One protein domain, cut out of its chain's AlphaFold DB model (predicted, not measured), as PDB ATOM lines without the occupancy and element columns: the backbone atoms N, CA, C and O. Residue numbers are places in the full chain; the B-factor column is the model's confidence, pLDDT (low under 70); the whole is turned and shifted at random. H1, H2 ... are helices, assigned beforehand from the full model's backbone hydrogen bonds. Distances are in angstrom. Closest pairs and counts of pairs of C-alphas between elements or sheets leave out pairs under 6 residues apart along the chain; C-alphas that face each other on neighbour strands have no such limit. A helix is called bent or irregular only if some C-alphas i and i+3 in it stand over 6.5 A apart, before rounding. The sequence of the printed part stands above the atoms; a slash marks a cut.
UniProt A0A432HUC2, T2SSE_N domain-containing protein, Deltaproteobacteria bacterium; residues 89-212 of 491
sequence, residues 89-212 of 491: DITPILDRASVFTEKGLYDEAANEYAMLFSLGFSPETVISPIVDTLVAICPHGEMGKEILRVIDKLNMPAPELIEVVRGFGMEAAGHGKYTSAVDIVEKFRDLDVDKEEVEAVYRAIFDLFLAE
ATOM      1  N   ASP A  89      26.288  74.084 -87.889       67.50
ATOM      2  CA  ASP A  89      25.208  73.240 -88.406       67.50
ATOM      3  C   ASP A  89      25.789  72.002 -89.120       67.50
ATOM      4  O   ASP A  89      26.540  72.139 -90.088       67.50
ATOM      5  N   ILE A  90      25.469  70.799 -88.626       74.19
ATOM      6  CA  ILE A  90      25.933  69.515 -89.184       74.19
ATOM      7  C   ILE A  90      25.079  69.038 -90.364       74.19
ATOM      8  O   ILE A  90      25.502  68.148 -91.106       74.19
ATOM      9  N   THR A  91      23.890  69.621 -90.565       69.81
ATOM     10  CA  THR A  91      22.928  69.189 -91.586       69.81
ATOM     11  C   THR A  91      23.516  69.130 -92.999       69.81
ATOM     12  O   THR A  91      23.233  68.155 -93.686       69.81
ATOM     13  N   PRO A  92      24.370  70.065 -93.465       60.56
ATOM     14  CA  PRO A  92      24.958  69.962 -94.802       60.56
ATOM     15  C   PRO A  92      25.823  68.712 -95.005       60.56
ATOM     16  O   PRO A  92      25.823  68.145 -96.095       60.56
ATOM     17  N   ILE A  93      26.547  68.275 -93.968       64.62
ATOM     18  CA  ILE A  93      27.406  67.083 -94.029       64.62
ATOM     19  C   ILE A  93      26.541  65.820 -94.017       64.62
ATOM     20  O   ILE A  93      26.799  64.901 -94.789       64.62
ATOM     21  N   LEU A  94      25.473  65.805 -93.212       70.12
ATOM     22  CA  LEU A  94      24.509  64.701 -93.179       70.12
ATOM     23  C   LEU A  94      23.719  64.578 -94.488       70.12
ATOM     24  O   LEU A  94      23.625  63.481 -95.029       70.12
ATOM     25  N   ASP A  95      23.215  65.690 -95.038       62.69
ATOM     26  CA  ASP A  95      22.524  65.721 -96.335       62.69
ATOM     27  C   ASP A  95      23.457  65.151 -97.424       62.69
ATOM     28  O   ASP A  95      23.062  64.282 -98.200       62.69
ATOM     29  N   ARG A  96      24.726  65.577 -97.442       58.44
ATOM     30  CA  ARG A  96      25.751  65.080 -98.371       58.44
ATOM     31  C   ARG A  96      26.010  63.580 -98.212       58.44
ATOM     32  O   ARG A  96      25.985  62.849 -99.202       58.44
ATOM     33  N   ALA A  97      26.236  63.122 -96.985       70.06
ATOM     34  CA  ALA A  97      26.463  61.712 -96.703       70.06
ATOM     35  C   ALA A  97      25.245  60.857 -97.089       70.06
ATOM     36  O   ALA A  97      25.409  59.780 -97.655       70.06
ATOM     37  N   SER A  98      24.029  61.382 -96.893       64.69
ATOM     38  CA  SER A  98      22.793  60.698 -97.272       64.69
ATOM     39  C   SER A  98      22.701  60.462 -98.782       64.69
ATOM     40  O   SER A  98      22.412  59.349 -99.220       64.69
ATOM     41  N   VAL A  99      23.059  61.472 -99.583       60.69
ATOM     42  CA  VAL A  99      23.086  61.372-101.046       60.69
ATOM     43  C   VAL A  99      24.098  60.318-101.482       60.69
ATOM     44  O   VAL A  99      23.788  59.496-102.341       60.69
ATOM     45  N   PHE A 100      25.287  60.281-100.880       57.78
ATOM     46  CA  PHE A 100      26.276  59.249-101.191       57.78
ATOM     47  C   PHE A 100      25.772  57.838-100.888       57.78
ATOM     48  O   PHE A 100      25.875  56.955-101.744       57.78
ATOM     49  N   THR A 101      25.159  57.628 -99.723       63.81
ATOM     50  CA  THR A 101      24.597  56.326 -99.355       63.81
ATOM     51  C   THR A 101      23.478  55.903-100.314       63.81
ATOM     52  O   THR A 101      23.464  54.753-100.758       63.81
ATOM     53  N   GLU A 102      22.586  56.819-100.709       62.44
ATOM     54  CA  GLU A 102      21.533  56.552-101.703       62.44
ATOM     55  C   GLU A 102      22.101  56.191-103.084       62.44
ATOM     56  O   GLU A 102      21.514  55.391-103.815       62.44
ATOM     57  N   LYS A 103      23.260  56.751-103.450       54.97
ATOM     58  CA  LYS A 103      23.979  56.418-104.691       54.97
ATOM     59  C   LYS A 103      24.836  55.151-104.581       54.97
ATOM     60  O   LYS A 103      25.406  54.728-105.585       54.97
ATOM     61  N   GLY A 104      24.912  54.523-103.406       61.59
ATOM     62  CA  GLY A 104      25.758  53.352-103.148       61.59
ATOM     63  C   GLY A 104      27.253  53.671-103.033       61.59
ATOM     64  O   GLY A 104      28.076  52.757-103.080       61.59
ATOM     65  N   LEU A 105      27.597  54.951-102.888       62.38
ATOM     66  CA  LEU A 105      28.947  55.470-102.674       62.38
ATOM     67  C   LEU A 105      29.268  55.440-101.173       62.38
ATOM     68  O   LEU A 105      29.313  56.457-100.485       62.38
ATOM     69  N   TYR A 106      29.370  54.225-100.638       75.62
ATOM     70  CA  TYR A 106      29.479  53.968 -99.201       75.62
ATOM     71  C   TYR A 106      30.805  54.451 -98.596       75.62
ATOM     72  O   TYR A 106      30.849  54.917 -97.461       75.62
ATOM     73  N   ASP A 107      31.907  54.385 -99.344       66.75
ATOM     74  CA  ASP A 107      33.200  54.853 -98.840       66.75
ATOM     75  C   ASP A 107      33.246  56.381 -98.719       66.75
ATOM     76  O   ASP A 107      33.813  56.915 -97.759       66.75
ATOM     77  N   GLU A 108      32.618  57.076 -99.664       63.00
ATOM     78  CA  GLU A 108      32.450  58.523 -99.680       63.00
ATOM     79  C   GLU A 108      31.501  58.973 -98.566       63.00
ATOM     80  O   GLU A 108      31.862  59.857 -97.791       63.00
ATOM     81  N   ALA A 109      30.345  58.318 -98.411       73.19
ATOM     82  CA  ALA A 109      29.427  58.568 -97.299       73.19
ATOM     83  C   ALA A 109      30.126  58.408 -95.941       73.19
ATOM     84  O   ALA A 109      30.016  59.268 -95.065       73.19
ATOM     85  N   ALA A 110      30.915  57.346 -95.778       74.75
ATOM     86  CA  ALA A 110      31.618  57.100 -94.533       74.75
ATOM     87  C   ALA A 110      32.723  58.135 -94.244       74.75
ATOM     88  O   ALA A 110      32.910  58.511 -93.084       74.75
ATOM     89  N   ASN A 111      33.418  58.651 -95.269       68.38
ATOM     90  CA  ASN A 111      34.363  59.768 -95.105       68.38
ATOM     91  C   ASN A 111      33.659  61.028 -94.574       68.38
ATOM     92  O   ASN A 111      34.213  61.742 -93.740       68.38
ATOM     93  N   GLU A 112      32.438  61.288 -95.036       72.38
ATOM     94  CA  GLU A 112      31.650  62.449 -94.628       72.38
ATOM     95  C   GLU A 112      31.198  62.378 -93.176       72.38
ATOM     96  O   GLU A 112      31.377  63.326 -92.408       72.38
ATOM     97  N   TYR A 113      30.692  61.222 -92.760       82.62
ATOM     98  CA  TYR A 113      30.365  61.002 -91.358       82.62
ATOM     99  C   TYR A 113      31.614  61.079 -90.467       82.62
ATOM    100  O   TYR A 113      31.573  61.720 -89.417       82.62
ATOM    101  N   ALA A 114      32.745  60.508 -90.897       74.12
ATOM    102  CA  ALA A 114      34.015  60.586 -90.169       74.12
ATOM    103  C   ALA A 114      34.559  62.026 -90.069       74.12
ATOM    104  O   ALA A 114      35.203  62.394 -89.076       74.12
ATOM    105  N   MET A 115      34.263  62.872 -91.062       69.44
ATOM    106  CA  MET A 115      34.629  64.286 -91.052       69.44
ATOM    107  C   MET A 115      34.028  65.008 -89.845       69.44
ATOM    108  O   MET A 115      34.725  65.806 -89.226       69.44
ATOM    109  N   LEU A 116      32.795  64.687 -89.437       73.62
ATOM    110  CA  LEU A 116      32.160  65.303 -88.265       73.62
ATOM    111  C   LEU A 116      33.012  65.137 -86.993       73.62
ATOM    112  O   LEU A 116      33.253  66.100 -86.264       73.62
ATOM    113  N   PHE A 117      33.568  63.951 -86.766       77.06
ATOM    114  CA  PHE A 117      34.457  63.711 -85.626       77.06
ATOM    115  C   PHE A 117      35.774  64.489 -85.762       77.06
ATOM    116  O   PHE A 117      36.256  65.090 -84.803       77.06
ATOM    117  N   SER A 118      36.320  64.559 -86.980       67.25
ATOM    118  CA  SER A 118      37.557  65.300 -87.277       67.25
ATOM    119  C   SER A 118      37.411  66.819 -87.098       67.25
ATOM    120  O   SER A 118      38.375  67.500 -86.745       67.25
ATOM    121  N   LEU A 119      36.200  67.353 -87.300       62.62
ATOM    122  CA  LEU A 119      35.843  68.757 -87.065       62.62
ATOM    123  C   LEU A 119      35.664  69.095 -85.570       62.62
ATOM    124  O   LEU A 119      35.462  70.262 -85.233       62.62
ATOM    125  N   GLY A 120      35.758  68.105 -84.675       65.12
ATOM    126  CA  GLY A 120      35.672  68.286 -83.226       65.12
ATOM    127  C   GLY A 120      34.248  68.284 -82.664       65.12
ATOM    128  O   GLY A 120      34.053  68.717 -81.525       65.12
ATOM    129  N   PHE A 121      33.255  67.821 -83.430       75.12
ATOM    130  CA  PHE A 121      31.926  67.552 -82.883       75.12
ATOM    131  C   PHE A 121      31.985  66.360 -81.922       75.12
ATOM    132  O   PHE A 121      32.700  65.388 -82.169       75.12
ATOM    133  N   SER A 122      31.248  66.433 -80.811       82.06
ATOM    134  CA  SER A 122      31.274  65.360 -79.818       82.06
ATOM    135  C   SER A 122      30.431  64.166 -80.283       82.06
ATOM    136  O   SER A 122      29.417  64.378 -80.961       82.06
ATOM    137  N   PRO A 123      30.787  62.922 -79.909       87.31
ATOM    138  CA  PRO A 123      30.032  61.726 -80.287       87.31
ATOM    139  C   PRO A 123      28.530  61.833 -79.995       87.31
ATOM    140  O   PRO A 123      27.708  61.472 -80.835       87.31
ATOM    141  N   GLU A 124      28.152  62.427 -78.861       85.12
ATOM    142  CA  GLU A 124      26.752  62.595 -78.451       85.12
ATOM    143  C   GLU A 124      25.957  63.503 -79.398       85.12
ATOM    144  O   GLU A 124      24.739  63.382 -79.493       85.12
ATOM    145  N   THR A 125      26.633  64.422 -80.095       85.06
ATOM    146  CA  THR A 125      25.992  65.350 -81.038       85.06
ATOM    147  C   THR A 125      25.835  64.777 -82.440       85.06
ATOM    148  O   THR A 125      24.967  65.240 -83.175       85.06
ATOM    149  N   VAL A 126      26.654  63.791 -82.820       88.94
ATOM    150  CA  VAL A 126      26.728  63.304 -84.209       88.94
ATOM    151  C   VAL A 126      26.172  61.900 -84.381       88.94
ATOM    152  O   VAL A 126      25.598  61.621 -85.427       88.94
ATOM    153  N   ILE A 127      26.278  61.030 -83.372       94.88
ATOM    154  CA  ILE A 127      25.877  59.622 -83.497       94.88
ATOM    155  C   ILE A 127      24.391  59.498 -83.837       94.88
ATOM    156  O   ILE A 127      24.062  58.862 -84.834       94.88
ATOM    157  N   SER A 128      23.510  60.136 -83.061       93.56
ATOM    158  CA  SER A 128      22.060  60.040 -83.272       93.56
ATOM    159  C   SER A 128      21.638  60.558 -84.661       93.56
ATOM    160  O   SER A 128      21.056  59.782 -85.418       93.56
ATOM    161  N   PRO A 129      22.061  61.761 -85.113       88.38
ATOM    162  CA  PRO A 129      21.773  62.218 -86.476       88.38
ATOM    163  C   PRO A 129      22.314  61.320 -87.599       88.38
ATOM    164  O   PRO A 129      21.664  61.180 -88.638       88.38
ATOM    165  N   ILE A 130      23.493  60.712 -87.420       92.00
ATOM    166  CA  ILE A 130      24.051  59.760 -88.394       92.00
ATOM    167  C   ILE A 130      23.177  58.502 -88.450       92.00
ATOM    168  O   ILE A 130      22.794  58.074 -89.537       92.00
ATOM    169  N   VAL A 131      22.828  57.926 -87.296       93.88
ATOM    170  CA  VAL A 131      21.995  56.718 -87.231       93.88
ATOM    171  C   VAL A 131      20.599  56.988 -87.788       93.88
ATOM    172  O   VAL A 131      20.143  56.207 -88.617       93.88
ATOM    173  N   ASP A 132      19.961  58.106 -87.437       87.75
ATOM    174  CA  ASP A 132      18.677  58.539 -88.007       87.75
ATOM    175  C   ASP A 132      18.721  58.587 -89.540       87.75
ATOM    176  O   ASP A 132      17.832  58.067 -90.224       87.75
ATOM    177  N   THR A 133      19.789  59.178 -90.080       83.94
ATOM    178  CA  THR A 133      20.006  59.290 -91.525       83.94
ATOM    179  C   THR A 133      20.136  57.903 -92.157       83.94
ATOM    180  O   THR A 133      19.419  57.589 -93.107       83.94
ATOM    181  N   LEU A 134      20.981  57.035 -91.597       87.88
ATOM    182  CA  LEU A 134      21.208  55.684 -92.112       87.88
ATOM    183  C   LEU A 134      19.975  54.779 -91.976       87.88
ATOM    184  O   LEU A 134      19.699  53.989 -92.875       87.88
ATOM    185  N   VAL A 135      19.188  54.909 -90.906       84.44
ATOM    186  CA  VAL A 135      17.921  54.180 -90.736       84.44
ATOM    187  C   VAL A 135      16.930  54.520 -91.852       84.44
ATOM    188  O   VAL A 135      16.158  53.646 -92.252       84.44
ATOM    189  N   ALA A 136      16.948  55.759 -92.349       76.88
ATOM    190  CA  ALA A 136      16.049  56.218 -93.401       76.88
ATOM    191  C   ALA A 136      16.463  55.761 -94.811       76.88
ATOM    192  O   ALA A 136      15.586  55.534 -95.646       76.88
ATOM    193  N   ILE A 137      17.767  55.636 -95.079       71.69
ATOM    194  CA  ILE A 137      18.296  55.450 -96.443       71.69
ATOM    195  C   ILE A 137      18.948  54.085 -96.692       71.69
ATOM    196  O   ILE A 137      18.999  53.636 -97.838       71.69
ATOM    197  N   CYS A 138      19.465  53.408 -95.661       73.06
ATOM    198  CA  CYS A 138      20.136  52.129 -95.852       73.06
ATOM    199  C   CYS A 138      19.123  50.999 -96.066       73.06
ATOM    200  O   CYS A 138      18.171  50.859 -95.289       73.06
ATOM    201  N   PRO A 139      19.388  50.098 -97.029       64.38
ATOM    202  CA  PRO A 139      18.755  48.791 -97.048       64.38
ATOM    203  C   PRO A 139      18.956  48.073 -95.709       64.38
ATOM    204  O   PRO A 139      19.972  48.224 -95.023       64.38
ATOM    205  N   HIS A 140      17.973  47.273 -95.323       61.41
ATOM    206  CA  HIS A 140      17.984  46.605 -94.030       61.41
ATOM    207  C   HIS A 140      19.167  45.638 -93.889       61.41
ATOM    208  O   HIS A 140      19.433  44.840 -94.781       61.41
ATOM    209  N   GLY A 141      19.861  45.714 -92.751       65.50
ATOM    210  CA  GLY A 141      21.062  44.921 -92.461       65.50
ATOM    211  C   GLY A 141      22.376  45.556 -92.932       65.50
ATOM    212  O   GLY A 141      23.425  45.226 -92.393       65.50
ATOM    213  N   GLU A 142      22.349  46.523 -93.856       76.94
ATOM    214  CA  GLU A 142      23.574  47.189 -94.334       76.94
ATOM    215  C   GLU A 142      24.050  48.316 -93.405       76.94
ATOM    216  O   GLU A 142      25.226  48.672 -93.422       76.94
ATOM    217  N   MET A 143      23.168  48.837 -92.544       88.56
ATOM    218  CA  MET A 143      23.491  49.928 -91.615       88.56
ATOM    219  C   MET A 143      24.696  49.608 -90.717       88.56
ATOM    220  O   MET A 143      25.560  50.459 -90.533       88.56
ATOM    221  N   GLY A 144      24.779  48.385 -90.180       90.50
ATOM    222  CA  GLY A 144      25.904  47.967 -89.335       90.50
ATOM    223  C   GLY A 144      27.239  48.043 -90.076       90.50
ATOM    224  O   GLY A 144      28.201  48.608 -89.562       90.50
ATOM    225  N   LYS A 145      27.278  47.564 -91.326       90.31
ATOM    226  CA  LYS A 145      28.471  47.632 -92.185       90.31
ATOM    227  C   LYS A 145      28.854  49.070 -92.507       90.31
ATOM    228  O   LYS A 145      30.035  49.395 -92.494       90.31
ATOM    229  N   GLU A 146      27.871  49.922 -92.782       88.62
ATOM    230  CA  GLU A 146      28.122  51.331 -93.075       88.62
ATOM    231  C   GLU A 146      28.708  52.066 -91.870       88.62
ATOM    232  O   GLU A 146      29.719  52.751 -91.993       88.62
ATOM    233  N   ILE A 147      28.152  51.846 -90.678       95.00
ATOM    234  CA  ILE A 147      28.695  52.409 -89.440       95.00
ATOM    235  C   ILE A 147      30.110  51.877 -89.167       95.00
ATOM    236  O   ILE A 147      30.985  52.649 -88.780       95.00
ATOM    237  N   LEU A 148      30.375  50.591 -89.416       94.56
ATOM    238  CA  LEU A 148      31.725  50.034 -89.300       94.56
ATOM    239  C   LEU A 148      32.715  50.710 -90.263       94.56
ATOM    240  O   LEU A 148      33.826  51.020 -89.841       94.56
ATOM    241  N   ARG A 149      32.312  51.042 -91.501       90.94
ATOM    242  CA  ARG A 149      33.148  51.844 -92.421       90.94
ATOM    243  C   ARG A 149      33.450  53.231 -91.863       90.94
ATOM    244  O   ARG A 149      34.569  53.711 -92.033       90.94
ATOM    245  N   VAL A 150      32.477  53.877 -91.211       89.81
ATOM    246  CA  VAL A 150      32.703  55.163 -90.530       89.81
ATOM    247  C   VAL A 150      33.745  54.982 -89.432       89.81
ATOM    248  O   VAL A 150      34.740  55.699 -89.431       89.81
ATOM    249  N   ILE A 151      33.549  53.999 -88.547       93.12
ATOM    250  CA  ILE A 151      34.446  53.681 -87.422       93.12
ATOM    251  C   ILE A 151      35.872  53.408 -87.915       93.12
ATOM    252  O   ILE A 151      36.820  53.942 -87.344       93.12
ATOM    253  N   ASP A 152      36.035  52.643 -88.995       88.44
ATOM    254  CA  ASP A 152      37.345  52.303 -89.567       88.44
ATOM    255  C   ASP A 152      38.095  53.522 -90.140       88.44
ATOM    256  O   ASP A 152      39.319  53.492 -90.272       88.44
ATOM    257  N   LYS A 153      37.380  54.607 -90.465       80.56
ATOM    258  CA  LYS A 153      37.956  55.876 -90.940       80.56
ATOM    259  C   LYS A 153      38.266  56.857 -89.806       80.56
ATOM    260  O   LYS A 153      38.887  57.892 -90.054       80.56
ATOM    261  N   LEU A 154      37.849  56.567 -88.572       79.31
ATOM    262  CA  LEU A 154      38.113  57.431 -87.425       79.31
ATOM    263  C   LEU A 154      39.559  57.283 -86.955       79.31
ATOM    264  O   LEU A 154      39.994  56.216 -86.531       79.31
ATOM    265  N   ASN A 155      40.292  58.394 -86.961       74.88
ATOM    266  CA  ASN A 155      41.638  58.459 -86.404       74.88
ATOM    267  C   ASN A 155      41.599  59.056 -84.989       74.88
ATOM    268  O   ASN A 155      41.795  60.260 -84.810       74.88
ATOM    269  N   MET A 156      41.296  58.224 -83.989       83.81
ATOM    270  CA  MET A 156      41.195  58.634 -82.582       83.81
ATOM    271  C   MET A 156      41.800  57.592 -81.623       83.81
ATOM    272  O   MET A 156      41.940  56.424 -81.995       83.81
ATOM    273  N   PRO A 157      42.183  57.982 -80.390       84.81
ATOM    274  CA  PRO A 157      42.696  57.055 -79.383       84.81
ATOM    275  C   PRO A 157      41.700  55.939 -79.044       84.81
ATOM    276  O   PRO A 157      40.492  56.166 -79.019       84.81
ATOM    277  N   ALA A 158      42.206  54.754 -78.683       88.94
ATOM    278  CA  ALA A 158      41.369  53.589 -78.377       88.94
ATOM    279  C   ALA A 158      40.249  53.860 -77.344       88.94
ATOM    280  O   ALA A 158      39.121  53.460 -77.615       88.94
ATOM    281  N   PRO A 159      40.474  54.584 -76.225       89.69
ATOM    282  CA  PRO A 159      39.395  54.888 -75.281       89.69
ATOM    283  C   PRO A 159      38.258  55.724 -75.886       89.69
ATOM    284  O   PRO A 159      37.097  55.487 -75.577       89.69
ATOM    285  N   GLU A 160      38.578  56.681 -76.762       89.88
ATOM    286  CA  GLU A 160      37.571  57.507 -77.444       89.88
ATOM    287  C   GLU A 160      36.812  56.681 -78.488       89.88
ATOM    288  O   GLU A 160      35.586  56.754 -78.568       89.88
ATOM    289  N   LEU A 161      37.524  55.827 -79.229       92.62
ATOM    290  CA  LEU A 161      36.922  54.936 -80.218       92.62
ATOM    291  C   LEU A 161      35.958  53.929 -79.579       92.62
ATOM    292  O   LEU A 161      34.892  53.674 -80.133       92.62
ATOM    293  N   ILE A 162      36.298  53.388 -78.405       94.06
ATOM    294  CA  ILE A 162      35.431  52.476 -77.643       94.06
ATOM    295  C   ILE A 162      34.103  53.161 -77.294       94.06
ATOM    296  O   ILE A 162      33.044  52.562 -77.488       94.06
ATOM    297  N   GLU A 163      34.135  54.420 -76.851       94.19
ATOM    298  CA  GLU A 163      32.915  55.182 -76.561       94.19
ATOM    299  C   GLU A 163      32.086  55.455 -77.819       94.19
ATOM    300  O   GLU A 163      30.860  55.345 -77.782       94.19
ATOM    301  N   VAL A 164      32.732  55.730 -78.955       95.06
ATOM    302  CA  VAL A 164      32.038  55.902 -80.241       95.06
ATOM    303  C   VAL A 164      31.373  54.600 -80.699       95.06
ATOM    304  O   VAL A 164      30.193  54.612 -81.050       95.06
ATOM    305  N   VAL A 165      32.083  53.468 -80.646       96.69
ATOM    306  CA  VAL A 165      31.538  52.137 -80.979       96.69
ATOM    307  C   VAL A 165      30.357  51.799 -80.065       96.69
ATOM    308  O   VAL A 165      29.307  51.366 -80.546       96.69
ATOM    309  N   ARG A 166      30.490  52.049 -78.753       96.81
ATOM    310  CA  ARG A 166      29.405  51.864 -77.781       96.81
ATOM    311  C   ARG A 166      28.199  52.730 -78.132       96.81
ATOM    312  O   ARG A 166      27.081  52.222 -78.161       96.81
ATOM    313  N   GLY A 167      28.424  54.015 -78.398       96.94
ATOM    314  CA  GLY A 167      27.374  54.973 -78.725       96.94
ATOM    315  C   GLY A 167      26.605  54.566 -79.979       96.94
ATOM    316  O   GLY A 167      25.381  54.478 -79.933       96.94
ATOM    317  N   PHE A 168      27.305  54.221 -81.064       97.62
ATOM    318  CA  PHE A 168      26.666  53.734 -82.287       97.62
ATOM    319  C   PHE A 168      25.876  52.440 -82.069       97.62
ATOM    320  O   PHE A 168      24.748  52.330 -82.551       97.62
ATOM    321  N   GLY A 169      26.432  51.473 -81.333       96.62
ATOM    322  CA  GLY A 169      25.742  50.218 -81.024       96.62
ATOM    323  C   GLY A 169      24.461  50.438 -80.213       96.62
ATOM    324  O   GLY A 169      23.411  49.885 -80.544       96.62
ATOM    325  N   MET A 170      24.520  51.288 -79.183       97.44
ATOM    326  CA  MET A 170      23.361  51.607 -78.344       97.44
ATOM    327  C   MET A 170      22.295  52.407 -79.094       97.44
ATOM    328  O   MET A 170      21.109  52.109 -78.955       97.44
ATOM    329  N   GLU A 171      22.700  53.373 -79.920       96.88
ATOM    330  CA  GLU A 171      21.775  54.154 -80.741       96.88
ATOM    331  C   GLU A 171      21.068  53.253 -81.765       96.88
ATOM    332  O   GLU A 171      19.840  53.226 -81.836       96.88
ATOM    333  N   ALA A 172      21.818  52.406 -82.482       94.75
ATOM    334  CA  ALA A 172      21.258  51.419 -83.406       94.75
ATOM    335  C   ALA A 172      20.233  50.491 -82.724       94.75
ATOM    336  O   ALA A 172      19.160  50.231 -83.280       94.75
ATOM    337  N   ALA A 173      20.528  50.021 -81.507       95.12
ATOM    338  CA  ALA A 173      19.596  49.220 -80.714       95.12
ATOM    339  C   ALA A 173      18.338  50.016 -80.317       95.12
ATOM    340  O   ALA A 173      17.234  49.472 -80.371       95.12
ATOM    341  N   GLY A 174      18.479  51.304 -79.986       93.81
ATOM    342  CA  GLY A 174      17.364  52.217 -79.717       93.81
ATOM    343  C   GLY A 174      16.403  52.375 -80.903       93.81
ATOM    344  O   GLY A 174      15.192  52.460 -80.706       93.81
ATOM    345  N   HIS A 175      16.919  52.300 -82.132       90.38
ATOM    346  CA  HIS A 175      16.129  52.278 -83.371       90.38
ATOM    347  C   HIS A 175      15.590  50.887 -83.756       90.38
ATOM    348  O   HIS A 175      15.070  50.697 -84.861       90.38
ATOM    349  N   GLY A 176      15.725  49.888 -82.881       89.25
ATOM    350  CA  GLY A 176      15.281  48.518 -83.137       89.25
ATOM    351  C   GLY A 176      16.142  47.756 -84.152       89.25
ATOM    352  O   GLY A 176      15.733  46.706 -84.651       89.25
ATOM    353  N   LYS A 177      17.336  48.262 -84.492       90.75
ATOM    354  CA  LYS A 177      18.271  47.641 -85.446       90.75
ATOM    355  C   LYS A 177      19.273  46.749 -84.712       90.75
ATOM    356  O   LYS A 177      20.480  46.960 -84.761       90.75
ATOM    357  N   TYR A 178      18.759  45.744 -84.011       92.62
ATOM    358  CA  TYR A 178      19.542  44.949 -83.062       92.62
ATOM    359  C   TYR A 178      20.649  44.102 -83.698       92.62
ATOM    360  O   TYR A 178      21.709  43.959 -83.101       92.62
ATOM    361  N   THR A 179      20.447  43.563 -84.903       91.62
ATOM    362  CA  THR A 179      21.507  42.823 -85.613       91.62
ATOM    363  C   THR A 179      22.675  43.741 -85.959       91.62
ATOM    364  O   THR A 179      23.810  43.408 -85.648       91.62
ATOM    365  N   SER A 180      22.388  44.942 -86.473       92.12
ATOM    366  CA  SER A 180      23.402  45.969 -86.729       92.12
ATOM    367  C   SER A 180      24.066  46.475 -85.451       92.12
ATOM    368  O   SER A 180      25.265  46.719 -85.450       92.12
ATOM    369  N   ALA A 181      23.320  46.606 -84.351       95.31
ATOM    370  CA  ALA A 181      23.901  46.940 -83.054       95.31
ATOM    371  C   ALA A 181      24.932  45.889 -82.616       95.31
ATOM    372  O   ALA A 181      26.024  46.258 -82.191       95.31
ATOM    373  N   VAL A 182      24.605  44.599 -82.774       94.25
ATOM    374  CA  VAL A 182      25.530  43.482 -82.520       94.25
ATOM    375  C   VAL A 182      26.740  43.547 -83.455       94.25
ATOM    376  O   VAL A 182      27.857  43.499 -82.945       94.25
ATOM    377  N   ASP A 183      26.540  43.744 -84.768       92.31
ATOM    378  CA  ASP A 183      27.629  43.890 -85.755       92.31
ATOM    379  C   ASP A 183      28.639  44.968 -85.316       92.31
ATOM    380  O   ASP A 183      29.851  44.760 -85.347       92.31
ATOM    381  N   ILE A 184      28.136  46.127 -84.874       95.06
ATOM    382  CA  ILE A 184      28.960  47.271 -84.465       95.06
ATOM    383  C   ILE A 184      29.772  46.935 -83.212       95.06
ATOM    384  O   ILE A 184      30.984  47.154 -83.185       95.06
ATOM    385  N   VAL A 185      29.136  46.384 -82.172       95.06
ATOM    386  CA  VAL A 185      29.832  46.084 -80.908       95.06
ATOM    387  C   VAL A 185      30.740  44.856 -80.999       95.06
ATOM    388  O   VAL A 185      31.605  44.679 -80.140       95.06
ATOM    389  N   GLU A 186      30.634  44.030 -82.050       92.56
ATOM    390  CA  GLU A 186      31.646  43.004 -82.332       92.56
ATOM    391  C   GLU A 186      33.040  43.618 -82.539       92.56
ATOM    392  O   GLU A 186      34.036  42.964 -82.210       92.56
ATOM    393  N   LYS A 187      33.125  44.890 -82.965       93.56
ATOM    394  CA  LYS A 187      34.387  45.636 -83.105       93.56
ATOM    395  C   LYS A 187      35.181  45.726 -81.799       93.56
ATOM    396  O   LYS A 187      36.401  45.843 -81.841       93.56
ATOM    397  N   PHE A 188      34.545  45.589 -80.631       93.62
ATOM    398  CA  PHE A 188      35.260  45.541 -79.352       93.62
ATOM    399  C   PHE A 188      36.295  44.415 -79.263       93.62
ATOM    400  O   PHE A 188      37.275  44.556 -78.533       93.62
ATOM    401  N   ARG A 189      36.128  43.326 -80.031       89.62
ATOM    402  CA  ARG A 189      37.134  42.253 -80.116       89.62
ATOM    403  C   ARG A 189      38.473  42.753 -80.666       89.62
ATOM    404  O   ARG A 189      39.508  42.228 -80.267       89.62
ATOM    405  N   ASP A 190      38.446  43.763 -81.534       91.00
ATOM    406  CA  ASP A 190      39.635  44.354 -82.155       91.00
ATOM    407  C   ASP A 190      40.278  45.441 -81.273       91.00
ATOM    408  O   ASP A 190      41.419  45.832 -81.511       91.00
ATOM    409  N   LEU A 191      39.554  45.937 -80.261       90.19
ATOM    410  CA  LEU A 191      39.934  47.096 -79.440       90.19
ATOM    411  C   LEU A 191      40.427  46.729 -78.028       90.19
ATOM    412  O   LEU A 191      40.614  47.625 -77.209       90.19
ATOM    413  N   ASP A 192      40.641  45.439 -77.747       87.94
ATOM    414  CA  ASP A 192      41.120  44.914 -76.451       87.94
ATOM    415  C   ASP A 192      40.289  45.411 -75.246       87.94
ATOM    416  O   ASP A 192      40.812  45.735 -74.179       87.94
ATOM    417  N   VAL A 193      38.968  45.507 -75.435       92.56
ATOM    418  CA  VAL A 193      38.018  45.926 -74.392       92.56
ATOM    419  C   VAL A 193      37.855  44.819 -73.354       92.56
ATOM    420  O   VAL A 193      37.796  43.633 -73.701       92.56
ATOM    421  N   ASP A 194      37.735  45.194 -72.077       92.81
ATOM    422  CA  ASP A 194      37.545  44.223 -71.004       92.81
ATOM    423  C   ASP A 194      36.264  43.399 -71.208       92.81
ATOM    424  O   ASP A 194      35.208  43.895 -71.607       92.81
ATOM    425  N   LYS A 195      36.347  42.102 -70.911       92.56
ATOM    426  CA  LYS A 195      35.243  41.171 -71.146       92.56
ATOM    427  C   LYS A 195      33.985  41.531 -70.346       92.56
ATOM    428  O   LYS A 195      32.882  41.296 -70.839       92.56
ATOM    429  N   GLU A 196      34.130  42.050 -69.127       93.88
ATOM    430  CA  GLU A 196      32.995  42.463 -68.293       93.88
ATOM    431  C   GLU A 196      32.283  43.674 -68.903       93.88
ATOM    432  O   GLU A 196      31.052  43.730 -68.920       93.88
ATOM    433  N   GLU A 197      33.049  44.603 -69.469       92.88
ATOM    434  CA  GLU A 197      32.530  45.777 -70.165       92.88
ATOM    435  C   GLU A 197      31.801  45.405 -71.460       92.88
ATOM    436  O   GLU A 197      30.688  45.881 -71.700       92.88
ATOM    437  N   VAL A 198      32.373  44.498 -72.256       93.50
ATOM    438  CA  VAL A 198      31.723  43.971 -73.463       93.50
ATOM    439  C   VAL A 198      30.398  43.287 -73.113       93.50
ATOM    440  O   VAL A 198      29.373  43.579 -73.730       93.50
ATOM    441  N   GLU A 199      30.383  42.416 -72.098       93.88
ATOM    442  CA  GLU A 199      29.153  41.737 -71.662       93.88
ATOM    443  C   GLU A 199      28.103  42.737 -71.158       93.88
ATOM    444  O   GLU A 199      26.920  42.569 -71.449       93.88
ATOM    445  N   ALA A 200      28.505  43.802 -70.457       95.69
ATOM    446  CA  ALA A 200      27.581  44.840 -70.005       95.69
ATOM    447  C   ALA A 200      26.882  45.552 -71.179       95.69
ATOM    448  O   ALA A 200      25.674  45.793 -71.114       95.69
ATOM    449  N   VAL A 201      27.608  45.838 -72.267       96.25
ATOM    450  CA  VAL A 201      27.021  46.442 -73.476       96.25
ATOM    451  C   VAL A 201      26.070  45.468 -74.173       96.25
ATOM    452  O   VAL A 201      24.945  45.849 -74.496       96.25
ATOM    453  N   TYR A 202      26.460  44.198 -74.337       94.94
ATOM    454  CA  TYR A 202      25.559  43.176 -74.885       94.94
ATOM    455  C   TYR A 202      24.275  43.051 -74.067       94.94
ATOM    456  O   TYR A 202      23.190  42.999 -74.639       94.94
ATOM    457  N   ARG A 203      24.375  43.046 -72.733       95.88
ATOM    458  CA  ARG A 203      23.200  42.990 -71.855       95.88
ATOM    459  C   ARG A 203      22.294  44.199 -72.034       95.88
ATOM    460  O   ARG A 203      21.094  44.006 -72.166       95.88
ATOM    461  N   ALA A 204      22.846  45.406 -72.142       97.44
ATOM    462  CA  ALA A 204      22.051  46.604 -72.409       97.44
ATOM    463  C   ALA A 204      21.310  46.533 -73.761       97.44
ATOM    464  O   ALA A 204      20.134  46.892 -73.838       97.44
ATOM    465  N   ILE A 205      21.960  46.020 -74.812       96.44
ATOM    466  CA  ILE A 205      21.325  45.792 -76.122       96.44
ATOM    467  C   ILE A 205      20.219  44.735 -76.013       96.44
ATOM    468  O   ILE A 205      19.119  44.943 -76.527       96.44
ATOM    469  N   PHE A 206      20.479  43.616 -75.329       95.75
ATOM    470  CA  PHE A 206      19.481  42.566 -75.126       95.75
ATOM    471  C   PHE A 206      18.288  43.052 -74.301       95.75
ATOM    472  O   PHE A 206      17.156  42.709 -74.629       95.75
ATOM    473  N   ASP A 207      18.500  43.888 -73.288       95.81
ATOM    474  CA  ASP A 207      17.415  44.463 -72.495       95.81
ATOM    475  C   ASP A 207      16.511  45.361 -73.358       95.81
ATOM    476  O   ASP A 207      15.286  45.246 -73.289       95.81
ATOM    477  N   LEU A 208      17.095  46.196 -74.232       95.81
ATOM    478  CA  LEU A 208      16.338  46.993 -75.210       95.81
ATOM    479  C   LEU A 208      15.579  46.116 -76.212       95.81
ATOM    480  O   LEU A 208      14.452  46.434 -76.586       95.81
ATOM    481  N   PHE A 209      16.193  45.016 -76.645       94.81
ATOM    482  CA  PHE A 209      15.597  44.051 -77.561       94.81
ATOM    483  C   PHE A 209      14.410  43.315 -76.937       94.81
ATOM    484  O   PHE A 209      13.325  43.282 -77.510       94.81
ATOM    485  N   LEU A 210      14.565  42.783 -75.728       93.62
ATOM    486  CA  LEU A 210      13.495  42.079 -75.020       93.62
ATOM    487  C   LEU A 210      12.348  43.018 -74.609       93.62
ATOM    488  O   LEU A 210      11.201  42.578 -74.493       93.62
ATOM    489  N   ALA A 211      12.639  44.308 -74.415       92.81
ATOM    490  CA  ALA A 211      11.644  45.337 -74.130       92.81
ATOM    491  C   ALA A 211      10.813  45.760 -75.356       92.81
ATOM    492  O   ALA A 211       9.811  46.462 -75.180       92.81
ATOM    493  N   GLU A 212      11.182  45.345 -76.575       91.12
ATOM    494  CA  GLU A 212      10.425  45.668 -77.787       91.12
ATOM    495  C   GLU A 212       8.981  45.141 -77.656       91.12
ATOM    496  O   GLU A 212       8.779  43.963 -77.337       91.12
TER     497      GLU A 212
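Overview. This is residues 89 to 212 of the 491 residues of the protein "T2SSE_N domain-containing protein" of Deltaproteobacteria bacterium (UniProt A0A432HUC2). Seven helices run back and forth in an up-and-down bundle two helices thick, with H1, H3, H5 and H7 in one row and H2, H4 and H6 in the other. H1 and H7 are at the two ends; H4 and H5 are nearest the middle. The printed part has 124 residues, H1 to H7 in chain order and no named strand: all helix. It is compact, with a radius of gyration of the C-alphas of 13.7 A and spans of 38 by 33 by 23 A.

Arrangement. H1, residues 91 to 102, and H2, residues 106 to 118, form a hairpin, closest at the C-alphas of Ala 97 and Ala 109, 4.4 A. H3, residues 123 to 137, touches H2's residues 113 to 117 alone, closest at C-alphas Leu 116 and Val 126, 7.1 A. H4, residues 142 to 152, touches H2 at a steep tilt of 49 degrees, closest at C-alphas Ala 110 and Val 150, 4.6 A. H5, residues 158 to 174, is the hub, touching H3, H4, H6, residues 178 to 190, and H7, residues 195 to 210. H5 and H6 form a hairpin, closest at C-alphas Gly 169 and Ala 181, 4.3 A. H6 and H7 run opposite ways at a shallow tilt of 3 degrees, closest at C-alphas Tyr 178 and Phe 209, 6.8 A. H1 and H7 are apart. Every O i to N i+4 pair is within hydrogen-bond range in H1, H4, H5 and H7, but 7 of 9 in H2, 9 of 11 in H3 and 5 of 9 in H6.

Along the chain. H1 begins at C-alpha 91 (22.928, 69.189, -91.586). H3 is only just irregular: C-alphas 125 and 128 are 7.0 A apart. H5 measures 24.1 A, H7 22.1 A, ending at C-alpha 210 (13.495, 42.079, -75.020).

Size, cuts and confidence. The C-alphas farthest apart, Lys 103 and Glu 196, are 40.0 A apart. The printed part has no cut, and its six links are tight. Mean pLDDT of the printed part is 84.0; 24 residues are under 70, among them 98 to 105 and 139 to 141.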